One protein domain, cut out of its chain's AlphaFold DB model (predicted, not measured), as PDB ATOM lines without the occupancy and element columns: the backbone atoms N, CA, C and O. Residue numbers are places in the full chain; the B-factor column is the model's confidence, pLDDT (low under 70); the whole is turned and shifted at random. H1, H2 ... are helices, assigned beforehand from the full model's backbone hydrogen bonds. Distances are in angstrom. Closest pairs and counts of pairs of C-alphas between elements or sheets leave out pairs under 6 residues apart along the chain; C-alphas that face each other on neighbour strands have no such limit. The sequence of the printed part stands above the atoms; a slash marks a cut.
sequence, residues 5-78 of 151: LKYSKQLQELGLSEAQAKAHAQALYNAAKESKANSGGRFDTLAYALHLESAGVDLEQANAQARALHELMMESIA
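What this domain is: This is residues 5 to 78 of the 151 residues of an uncharacterized protein of Nitrococcus mobilis Nb-231 (UniProt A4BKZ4). H3 folds back beside the longest helix, H2, and H4 folds back on H3, while H1 packs on residues 18 to 25 of H2. The 74 printed residues hold four named helices, H1 to H4 in chain order, and no named strand: all helix. The whole is compact, radius of gyration of the C-alphas 12.3 A, spanning 35 by 26 by 19 A.

How they stand to each other: H2, residues 18 to 37, touches H3, residues 45 to 54, opposite ways at a shallow tilt of 22 degrees; closest C-alphas Ala 27 and Tyr 48, 5.5 A. H3 touches H4, residues 59 to 76, opposite ways at 37 degrees, only just steep; closest C-alphas Ala 49 and Ala 62, 4.7 A. H2, with residues 18 to 25 alone, touches H1, residues 5 to 13, opposite ways at a steep 41 degrees; closest C-alphas Ala 21 and Ser 8, 4.6 A. These three pairs are hairpins. H2 and H4 are near each other; H1 is apart from H3 and H4. Every O i to N i+4 pair is within hydrogen-bond range in H1, H2, H3 and H4.

Where its parts are: H2 measures 28.5 A, H4 25.9 A. H1 begins at C-alpha 5 (46.502, 5.907, 202.338); H4 ends at C-alpha 76 (69.078, 15.101, 203.801).

The domain as a whole: The farthest C-alphas, Gly 15 and Ser 39, are 36.3 A apart. The printed part has no cut and no long link. Residues 37 to 42 have pLDDT under 70.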
ATOM      1  N   LEU A   5      47.792   6.060 201.664       88.62
ATOM      2  CA  LEU A   5      46.502   5.907 202.338       88.62
ATOM      3  C   LEU A   5      46.584   6.362 203.792       88.62
ATOM      4  O   LEU A   5      45.731   7.117 204.251       88.62
ATOM      5  N   LYS A   6      47.623   5.936 204.514       91.50
ATOM      6  CA  LYS A   6      47.843   6.385 205.891       91.50
ATOM      7  C   LYS A   6      48.090   7.892 205.951       91.50
ATOM      8  O   LYS A   6      47.490   8.571 206.777       91.50
ATOM      9  N   TYR A   7      48.916   8.412 205.047       88.69
ATOM     10  CA  TYR A   7      49.261   9.832 205.008       88.69
ATOM     11  C   TYR A   7      48.065  10.726 204.643       88.69
ATOM     12  O   TYR A   7      47.824  11.732 205.305       88.69
ATOM     13  N   SER A   8      47.254  10.338 203.652       91.38
ATOM     14  CA  SER A   8      46.036  11.092 203.322       91.38
ATOM     15  C   SER A   8      45.017  11.091 204.469       91.38
ATOM     16  O   SER A   8      44.429  12.131 204.745       91.38
ATOM     17  N   LYS A   9      44.849   9.986 205.208       92.00
ATOM     18  CA  LYS A   9      43.996   9.974 206.413       92.00
ATOM     19  C   LYS A   9      44.480  10.945 207.490       92.00
ATOM     20  O   LYS A   9      43.670  11.674 208.048       92.00
ATOM     21  N   GLN A  10      45.789  11.016 207.727       91.75
ATOM     22  CA  GLN A  10      46.358  11.977 208.681       91.75
ATOM     23  C   GLN A  10      46.088  13.428 208.264       91.75
ATOM     24  O   GLN A  10      45.780  14.265 209.103       91.75
ATOM     25  N   LEU A  11      46.153  13.736 206.968       89.12
ATOM     26  CA  LEU A  11      45.816  15.072 206.467       89.12
ATOM     27  C   LEU A  11      44.320  15.393 206.624       89.12
ATOM     28  O   LEU A  11      43.972  16.527 206.940       89.12
ATOM     29  N   GLN A  12      43.438  14.404 206.463       91.00
ATOM     30  CA  GLN A  12      42.002  14.576 206.722       91.00
ATOM     31  C   GLN A  12      41.717  14.862 208.202       91.00
ATOM     32  O   GLN A  12      40.901  15.725 208.512       91.00
ATOM     33  N   GLU A  13      42.421  14.191 209.119       91.69
ATOM     34  CA  GLU A  13      42.333  14.448 210.566       91.69
ATOM     35  C   GLU A  13      42.788  15.869 210.940       91.69
ATOM     36  O   GLU A  13      42.310  16.435 211.921       91.69
ATOM     37  N   LEU A  14      43.658  16.476 210.128       90.31
ATOM     38  CA  LEU A  14      44.105  17.868 210.258       90.31
ATOM     39  C   LEU A  14      43.155  18.881 209.594       90.31
ATOM     40  O   LEU A  14      43.454  20.074 209.563       90.31
ATOM     41  N   GLY A  15      42.008  18.428 209.078       88.69
ATOM     42  CA  GLY A  15      40.958  19.282 208.519       88.69
ATOM     43  C   GLY A  15      41.059  19.537 207.014       88.69
ATOM     44  O   GLY A  15      40.295  20.353 206.499       88.69
ATOM     45  N   LEU A  16      41.956  18.858 206.287       88.44
ATOM     46  CA  LEU A  16      41.980  18.931 204.823       88.44
ATOM     47  C   LEU A  16      40.826  18.119 204.225       88.44
ATOM     48  O   LEU A  16      40.472  17.044 204.714       88.44
ATOM     49  N   SER A  17      40.276  18.595 203.106       91.50
ATOM     50  CA  SER A  17      39.299  17.809 202.351       91.50
ATOM     51  C   SER A  17      39.917  16.502 201.845       91.50
ATOM     52  O   SER A  17      41.124  16.405 201.608       91.50
ATOM     53  N   GLU A  18      39.080  15.488 201.614       88.06
ATOM     54  CA  GLU A  18      39.541  14.208 201.070       88.06
ATOM     55  C   GLU A  18      40.298  14.375 199.741       88.06
ATOM     56  O   GLU A  18      41.307  13.700 199.522       88.06
ATOM     57  N   ALA A  19      39.843  15.297 198.889       87.19
ATOM     58  CA  ALA A  19      40.477  15.607 197.611       87.19
ATOM     59  C   ALA A  19      41.885  16.194 197.798       87.19
ATOM     60  O   ALA A  19      42.843  15.688 197.212       87.19
ATOM     61  N   GLN A  20      42.031  17.192 198.673       86.19
ATOM     62  CA  GLN A  20      43.327  17.803 198.980       86.19
ATOM     63  C   GLN A  20      44.277  16.786 199.623       86.19
ATOM     64  O   GLN A  20      45.413  16.625 199.185       86.19
ATOM     65  N   ALA A  21      43.806  16.028 200.613       88.75
ATOM     66  CA  ALA A  21      44.610  15.030 201.307       88.75
ATOM     67  C   ALA A  21      45.148  13.933 200.372       88.75
ATOM     68  O   ALA A  21      46.316  13.543 200.464       88.75
ATOM     69  N   LYS A  22      44.316  13.444 199.442       89.88
ATOM     70  CA  LYS A  22      44.738  12.480 198.414       89.88
ATOM     71  C   LYS A  22      45.753  13.088 197.452       89.88
ATOM     72  O   LYS A  22      46.748  12.434 197.144       89.88
ATOM     73  N   ALA A  23      45.542  14.328 197.022       88.12
ATOM     74  CA  ALA A  23      46.458  15.011 196.118       88.12
ATOM     75  C   ALA A  23      47.831  15.264 196.746       88.12
ATOM     76  O   ALA A  23      48.845  14.972 196.122       88.12
ATOM     77  N   HIS A  24      47.892  15.704 198.005       87.31
ATOM     78  CA  HIS A  24      49.155  15.837 198.736       87.31
ATOM     79  C   HIS A  24      49.914  14.509 198.829       87.31
ATOM     80  O   HIS A  24      51.122  14.457 198.591       87.31
ATOM     81  N   ALA A  25      49.212  13.418 199.150       89.44
ATOM     82  CA  ALA A  25      49.820  12.094 199.232       89.44
ATOM     83  C   ALA A  25      50.355  11.613 197.877       89.44
ATOM     84  O   ALA A  25      51.451  11.052 197.805       89.44
ATOM     85  N   GLN A  26      49.601  11.857 196.804       89.19
ATOM     86  CA  GLN A  26      49.972  11.456 195.454       89.19
ATOM     87  C   GLN A  26      51.114  12.312 194.890       89.19
ATOM     88  O   GLN A  26      52.044  11.757 194.303       89.19
ATOM     89  N   ALA A  27      51.096  13.629 195.121       88.00
ATOM     90  CA  ALA A  27      52.167  14.551 194.740       88.00
ATOM     91  C   ALA A  27      53.495  14.135 195.373       88.00
ATOM     92  O   ALA A  27      54.503  13.991 194.682       88.00
ATOM     93  N   LEU A  28      53.481  13.874 196.684       86.31
ATOM     94  CA  LEU A  28      54.671  13.461 197.420       86.31
ATOM     95  C   LEU A  28      55.181  12.093 196.946       86.31
ATOM     96  O   LEU A  28      56.385  11.901 196.792       86.31
ATOM     97  N   TYR A  29      54.277  11.148 196.669       87.62
ATOM     98  CA  TYR A  29      54.638   9.839 196.127       87.62
ATOM     99  C   TYR A  29      55.293   9.938 194.742       87.62
ATOM    100  O   TYR A  29      56.343   9.332 194.519       87.62
ATOM    101  N   ASN A  30      54.701  10.711 193.828       85.88
ATOM    102  CA  ASN A  30      55.224  10.895 192.476       85.88
ATOM    103  C   ASN A  30      56.590  11.588 192.514       85.88
ATOM    104  O   ASN A  30      57.551  11.068 191.951       85.88
ATOM    105  N   ALA A  31      56.709  12.678 193.271       81.50
ATOM    106  CA  ALA A  31      57.955  13.421 193.381       81.50
ATOM    107  C   ALA A  31      59.078  12.596 194.042       81.50
ATOM    108  O   ALA A  31      60.229  12.638 193.605       81.50
ATOM    109  N   ALA A  32      58.759  11.766 195.042       79.31
ATOM    110  CA  ALA A  32      59.723  10.839 195.639       79.31
ATOM    111  C   ALA A  32      60.140   9.713 194.674       79.31
ATOM    112  O   ALA A  32      61.295   9.278 194.679       79.31
ATOM    113  N   LYS A  33      59.212   9.219 193.845       81.69
ATOM    114  CA  LYS A  33      59.492   8.206 192.817       81.69
ATOM    115  C   LYS A  33      60.395   8.770 191.718       81.69
ATOM    116  O   LYS A  33      61.352   8.107 191.327       81.69
ATOM    117  N   GLU A  34      60.116   9.981 191.255       75.31
ATOM    118  CA  GLU A  34      60.897  10.681 190.233       75.31
ATOM    119  C   GLU A  34      62.291  11.056 190.737       75.31
ATOM    120  O   GLU A  34      63.276  10.786 190.052       75.31
ATOM    121  N   SER A  35      62.399  11.562 191.970       73.38
ATOM    122  CA  SER A  35      63.687  11.846 192.616       73.38
ATOM    123  C   SER A  35      64.579  10.600 192.701       73.38
ATOM    124  O   SER A  35      65.777  10.687 192.453       73.38
ATOM    125  N   LYS A  36      64.013   9.413 192.967       71.31
ATOM    126  CA  LYS A  36      64.770   8.147 192.948       71.31
ATOM    127  C   LYS A  36      65.151   7.668 191.549       71.31
ATOM    128  O   LYS A  36      66.169   6.998 191.405       71.31
ATOM    129  N   ALA A  37      64.317   7.938 190.547       69.50
ATOM    130  CA  ALA A  37      64.565   7.529 189.167       69.50
ATOM    131  C   ALA A  37      65.623   8.409 188.484       69.50
ATOM    132  O   ALA A  37      66.356   7.934 187.619       69.50
ATOM    133  N   ASN A  38      65.718   9.675 188.888       65.06
ATOM    134  CA  ASN A  38      66.707  10.608 188.378       65.06
ATOM    135  C   ASN A  38      67.953  10.544 189.269       65.06
ATOM    136  O   ASN A  38      67.915  10.930 190.432       65.06
ATOM    137  N   SER A  39      69.079  10.084 188.727       57.09
ATOM    138  CA  SER A  39      70.337   9.805 189.447       57.09
ATOM    139  C   SER A  39      70.969  10.993 190.202       57.09
ATOM    140  O   SER A  39      72.005  10.826 190.839       57.09
ATOM    141  N   GLY A  40      70.348  12.178 190.173       60.97
ATOM    142  CA  GLY A  40      70.727  13.370 190.935       60.97
ATOM    143  C   GLY A  40      69.720  13.820 192.001       60.97
ATOM    144  O   GLY A  40      69.844  14.943 192.478       60.97
ATOM    145  N   GLY A  41      68.693  13.028 192.338       63.22
ATOM    146  CA  GLY A  41      67.765  13.342 193.434       63.22
ATOM    147  C   GLY A  41      66.896  14.589 193.224       63.22
ATOM    148  O   GLY A  41      66.216  15.015 194.155       63.22
ATOM    149  N   ARG A  42      66.899  15.183 192.019       69.12
ATOM    150  CA  ARG A  42      66.191  16.436 191.718       69.12
ATOM    151  C   ARG A  42      64.688  16.261 191.917       69.12
ATOM    152  O   ARG A  42      64.022  15.605 191.125       69.12
ATOM    153  N   PHE A  43      64.187  16.876 192.979       81.06
ATOM    154  CA  PHE A  43      62.768  17.059 193.240       81.06
ATOM    155  C   PHE A  43      62.215  18.132 192.292       81.06
ATOM    156  O   PHE A  43      62.710  19.262 192.304       81.06
ATOM    157  N   ASP A  44      61.228  17.780 191.464       86.81
ATOM    158  CA  ASP A  44      60.547  18.736 190.587       86.81
ATOM    159  C   ASP A  44      59.510  19.533 191.389       86.81
ATOM    160  O   ASP A  44      58.354  19.141 191.577       86.81
ATOM    161  N   THR A  45      59.969  20.671 191.897       88.94
ATOM    162  CA  THR A  45      59.183  21.632 192.670       88.94
ATOM    163  C   THR A  45      57.971  22.147 191.897       88.94
ATOM    164  O   THR A  45      56.931  22.394 192.506       88.94
ATOM    165  N   LEU A  46      58.081  22.291 190.572       89.31
ATOM    166  CA  LEU A  46      57.006  22.817 189.736       89.31
ATOM    167  C   LEU A  46      55.912  21.769 189.539       89.31
ATOM    168  O   LEU A  46      54.738  22.068 189.747       89.31
ATOM    169  N   ALA A  47      56.286  20.535 189.197       88.31
ATOM    170  CA  ALA A  47      55.334  19.439 189.047       88.31
ATOM    171  C   ALA A  47      54.564  19.170 190.352       88.31
ATOM    172  O   ALA A  47      53.349  18.968 190.326       88.31
ATOM    173  N   TYR A  48      55.252  19.231 191.498       90.06
ATOM    174  CA  TYR A  48      54.622  19.103 192.812       90.06
ATOM    175  C   TYR A  48      53.620  20.238 193.089       90.06
ATOM    176  O   TYR A  48      52.486  19.964 193.483       90.06
ATOM    177  N   ALA A  49      53.999  21.497 192.838       93.06
ATOM    178  CA  ALA A  49      53.117  22.646 193.051       93.06
ATOM    179  C   ALA A  49      51.871  22.606 192.146       93.06
ATOM    180  O   ALA A  49      50.757  22.774 192.640       93.06
ATOM    181  N   LEU A  50      52.034  22.297 190.855       91.31
ATOM    182  CA  LEU A  50      50.918  22.168 189.907       91.31
ATOM    183  C   LEU A  50      49.951  21.042 190.297       91.31
ATOM    184  O   LEU A  50      48.740  21.159 190.113       91.31
ATOM    185  N   HIS A  51      50.461  19.944 190.863       89.19
ATOM    186  CA  HIS A  51      49.599  18.861 191.330       89.19
ATOM    187  C   HIS A  51      48.738  19.291 192.524       89.19
ATOM    188  O   HIS A  51      47.554  18.959 192.580       89.19
ATOM    189  N   LEU A  52      49.306  20.056 193.458       90.44
ATOM    190  CA  LEU A  52      48.560  20.611 194.587       90.44
ATOM    191  C   LEU A  52      47.531  21.657 194.143       90.44
ATOM    192  O   LEU A  52      46.394  21.630 194.616       90.44
ATOM    193  N   GLU A  53      47.897  22.520 193.194       91.88
ATOM    194  CA  GLU A  53      46.986  23.501 192.596       91.88
ATOM    195  C   GLU A  53      45.780  22.820 191.936       91.88
ATOM    196  O   GLU A  53      44.635  23.201 192.175       91.88
ATOM    197  N   SER A  54      46.013  21.730 191.195       88.38
ATOM    198  CA  SER A  54      44.941  20.949 190.559       88.38
ATOM    199  C   SER A  54      43.937  20.348 191.554       88.38
ATOM    200  O   SER A  54      42.820  19.993 191.181       88.38
ATOM    201  N   ALA A  55      44.323  20.261 192.829       88.50
ATOM    202  CA  ALA A  55      43.499  19.784 193.929       88.50
ATOM    203  C   ALA A  55      42.886  20.908 194.778       88.50
ATOM    204  O   ALA A  55      42.323  20.639 195.842       88.50
ATOM    205  N   GLY A  56      42.986  22.159 194.320       87.12
ATOM    206  CA  GLY A  56      42.393  23.318 194.979       87.12
ATOM    207  C   GLY A  56      43.233  23.898 196.116       87.12
ATOM    208  O   GLY A  56      42.685  24.601 196.962       87.12
ATOM    209  N   VAL A  57      44.532  23.592 196.184       90.19
ATOM    210  CA  VAL A  57      45.475  24.374 197.000       90.19
ATOM    211  C   VAL A  57      45.806  25.650 196.232       90.19
ATOM    212  O   VAL A  57      46.039  25.602 195.029       90.19
ATOM    213  N   ASP A  58      45.829  26.792 196.909       93.31
ATOM    214  CA  ASP A  58      46.230  28.044 196.269       93.31
ATOM    215  C   ASP A  58      47.657  27.941 195.693       93.31
ATOM    216  O   ASP A  58      48.541  27.344 196.312       93.31
ATOM    217  N   LEU A  59      47.894  28.512 194.508       89.56
ATOM    218  CA  LEU A  59      49.172  28.376 193.804       89.56
ATOM    219  C   LEU A  59      50.351  28.945 194.608       89.56
ATOM    220  O   LEU A  59      51.456  28.394 194.570       89.56
ATOM    221  N   GLU A  60      50.151  30.033 195.350       91.56
ATOM    222  CA  GLU A  60      51.195  30.622 196.187       91.56
ATOM    223  C   GLU A  60      51.537  29.686 197.352       91.56
ATOM    224  O   GLU A  60      52.712  29.409 197.616       91.56
ATOM    225  N   GLN A  61      50.515  29.096 197.976       90.50
ATOM    226  CA  GLN A  61      50.685  28.094 199.030       90.50
ATOM    227  C   GLN A  61      51.341  26.808 198.512       90.50
ATOM    228  O   GLN A  61      52.253  26.282 199.152       90.50
ATOM    229  N   ALA A  62      50.927  26.315 197.345       92.06
ATOM    230  CA  ALA A  62      51.500  25.137 196.705       92.06
ATOM    231  C   ALA A  62      52.992  25.339 196.400       92.06
ATOM    232  O   ALA A  62      53.815  24.471 196.700       92.06
ATOM    233  N   ASN A  63      53.365  26.515 195.886       92.06
ATOM    234  CA  ASN A  63      54.760  26.883 195.649       92.06
ATOM    235  C   ASN A  63      55.569  27.002 196.946       92.06
ATOM    236  O   ASN A  63      56.713  26.541 196.998       92.06
ATOM    237  N   ALA A  64      54.999  27.594 197.998       92.38
ATOM    238  CA  ALA A  64      55.657  27.697 199.297       92.38
ATOM    239  C   ALA A  64      55.950  26.310 199.892       92.38
ATOM    240  O   ALA A  64      57.069  26.046 200.332       92.38
ATOM    241  N   GLN A  65      54.982  25.393 199.826       90.81
ATOM    242  CA  GLN A  65      55.157  24.013 200.280       90.81
ATOM    243  C   GLN A  65      56.192  23.251 199.448       90.81
ATOM    244  O   GLN A  65      57.022  22.535 200.005       90.81
ATOM    245  N   ALA A  66      56.170  23.421 198.122       91.06
ATOM    246  CA  ALA A  66      57.133  22.794 197.226       91.06
ATOM    247  C   ALA A  66      58.572  23.217 197.563       91.06
ATOM    248  O   ALA A  66      59.472  22.378 197.615       91.06
ATOM    249  N   ARG A  67      58.784  24.516 197.826       90.19
ATOM    250  CA  ARG A  67      60.092  25.071 198.209       90.19
ATOM    251  C   ARG A  67      60.562  24.558 199.566       90.19
ATOM    252  O   ARG A  67      61.693  24.095 199.655       90.19
ATOM    253  N   ALA A  68      59.698  24.582 200.581       90.06
ATOM    254  CA  ALA A  68      60.040  24.091 201.916       90.06
ATOM    255  C   ALA A  68      60.426  22.602 201.897       90.06
ATOM    256  O   ALA A  68      61.404  22.190 202.517       90.06
ATOM    257  N   LEU A  69      59.693  21.787 201.133       87.06
ATOM    258  CA  LEU A  69      60.005  20.370 200.973       87.06
ATOM    259  C   LEU A  69      61.319  20.145 200.209       87.06
ATOM    260  O   LEU A  69      62.100  19.274 200.584       87.06
ATOM    261  N   HIS A  70      61.578  20.933 199.162       86.31
ATOM    262  CA  HIS A  70      62.839  20.878 198.424       86.31
ATOM    263  C   HIS A  70      64.041  21.182 199.325       86.31
ATOM    264  O   HIS A  70      65.037  20.465 199.271       86.31
ATOM    265  N   GLU A  71      63.937  22.201 200.175       85.94
ATOM    266  CA  GLU A  71      64.994  22.587 201.112       85.94
ATOM    267  C   GLU A  71      65.309  21.462 202.111       85.94
ATOM    268  O   GLU A  71      66.463  21.045 202.220       85.94
ATOM    269  N   LEU A  72      64.279  20.867 202.725       84.31
ATOM    270  CA  LEU A  72      64.428  19.704 203.613       84.31
ATOM    271  C   LEU A  72      65.044  18.490 202.900       84.31
ATOM    272  O   LEU A  72      65.852  17.759 203.475       84.31
ATOM    273  N   MET A  73      64.675  18.253 201.638       79.06
ATOM    274  CA  MET A  73      65.262  17.163 200.857       79.06
ATOM    275  C   MET A  73      66.747  17.406 200.581       79.06
ATOM    276  O   MET A  73      67.531  16.467 200.713       79.06
ATOM    277  N   MET A  74      67.146  18.635 200.252       77.00
ATOM    278  CA  MET A  74      68.545  18.982 199.982       77.00
ATOM    279  C   MET A  74      69.432  18.853 201.225       77.00
ATOM    280  O   MET A  74      70.576  18.424 201.098       77.00
ATOM    281  N   GLU A  75      68.901  19.132 202.416       78.75
ATOM    282  CA  GLU A  75      69.609  18.925 203.687       78.75
ATOM    283  C   GLU A  75      69.881  17.435 203.974       78.75
ATOM    284  O   GLU A  75      70.922  17.071 204.518       78.75
ATOM    285  N   SER A  76      68.971  16.548 203.560       70.31
ATOM    286  CA  SER A  76      69.078  15.101 203.801       70.31
ATOM    287  C   SER A  76      69.948  14.336 202.791       70.31
ATOM    288  O   SER A  76      70.259  13.160 203.005       70.31
ATOM    289  N   ILE A  77      70.330  14.964 201.674       75.19
ATOM    290  CA  ILE A  77      71.111  14.322 200.611       75.19
ATOM    291  C   ILE A  77      72.606  14.464 200.914       75.19
ATOM    292  O   ILE A  77      73.102  15.534 201.260       75.19
ATOM    293  N   ALA A  78      73.357  13.373 200.738       76.25
ATOM    294  CA  ALA A  78      74.810  13.427 200.806       76.25
ATOM    295  C   ALA A  78      75.342  14.413 199.753       76.25
ATOM    296  O   ALA A  78      75.221  14.183 198.548       76.25
TER     297      ALA A  78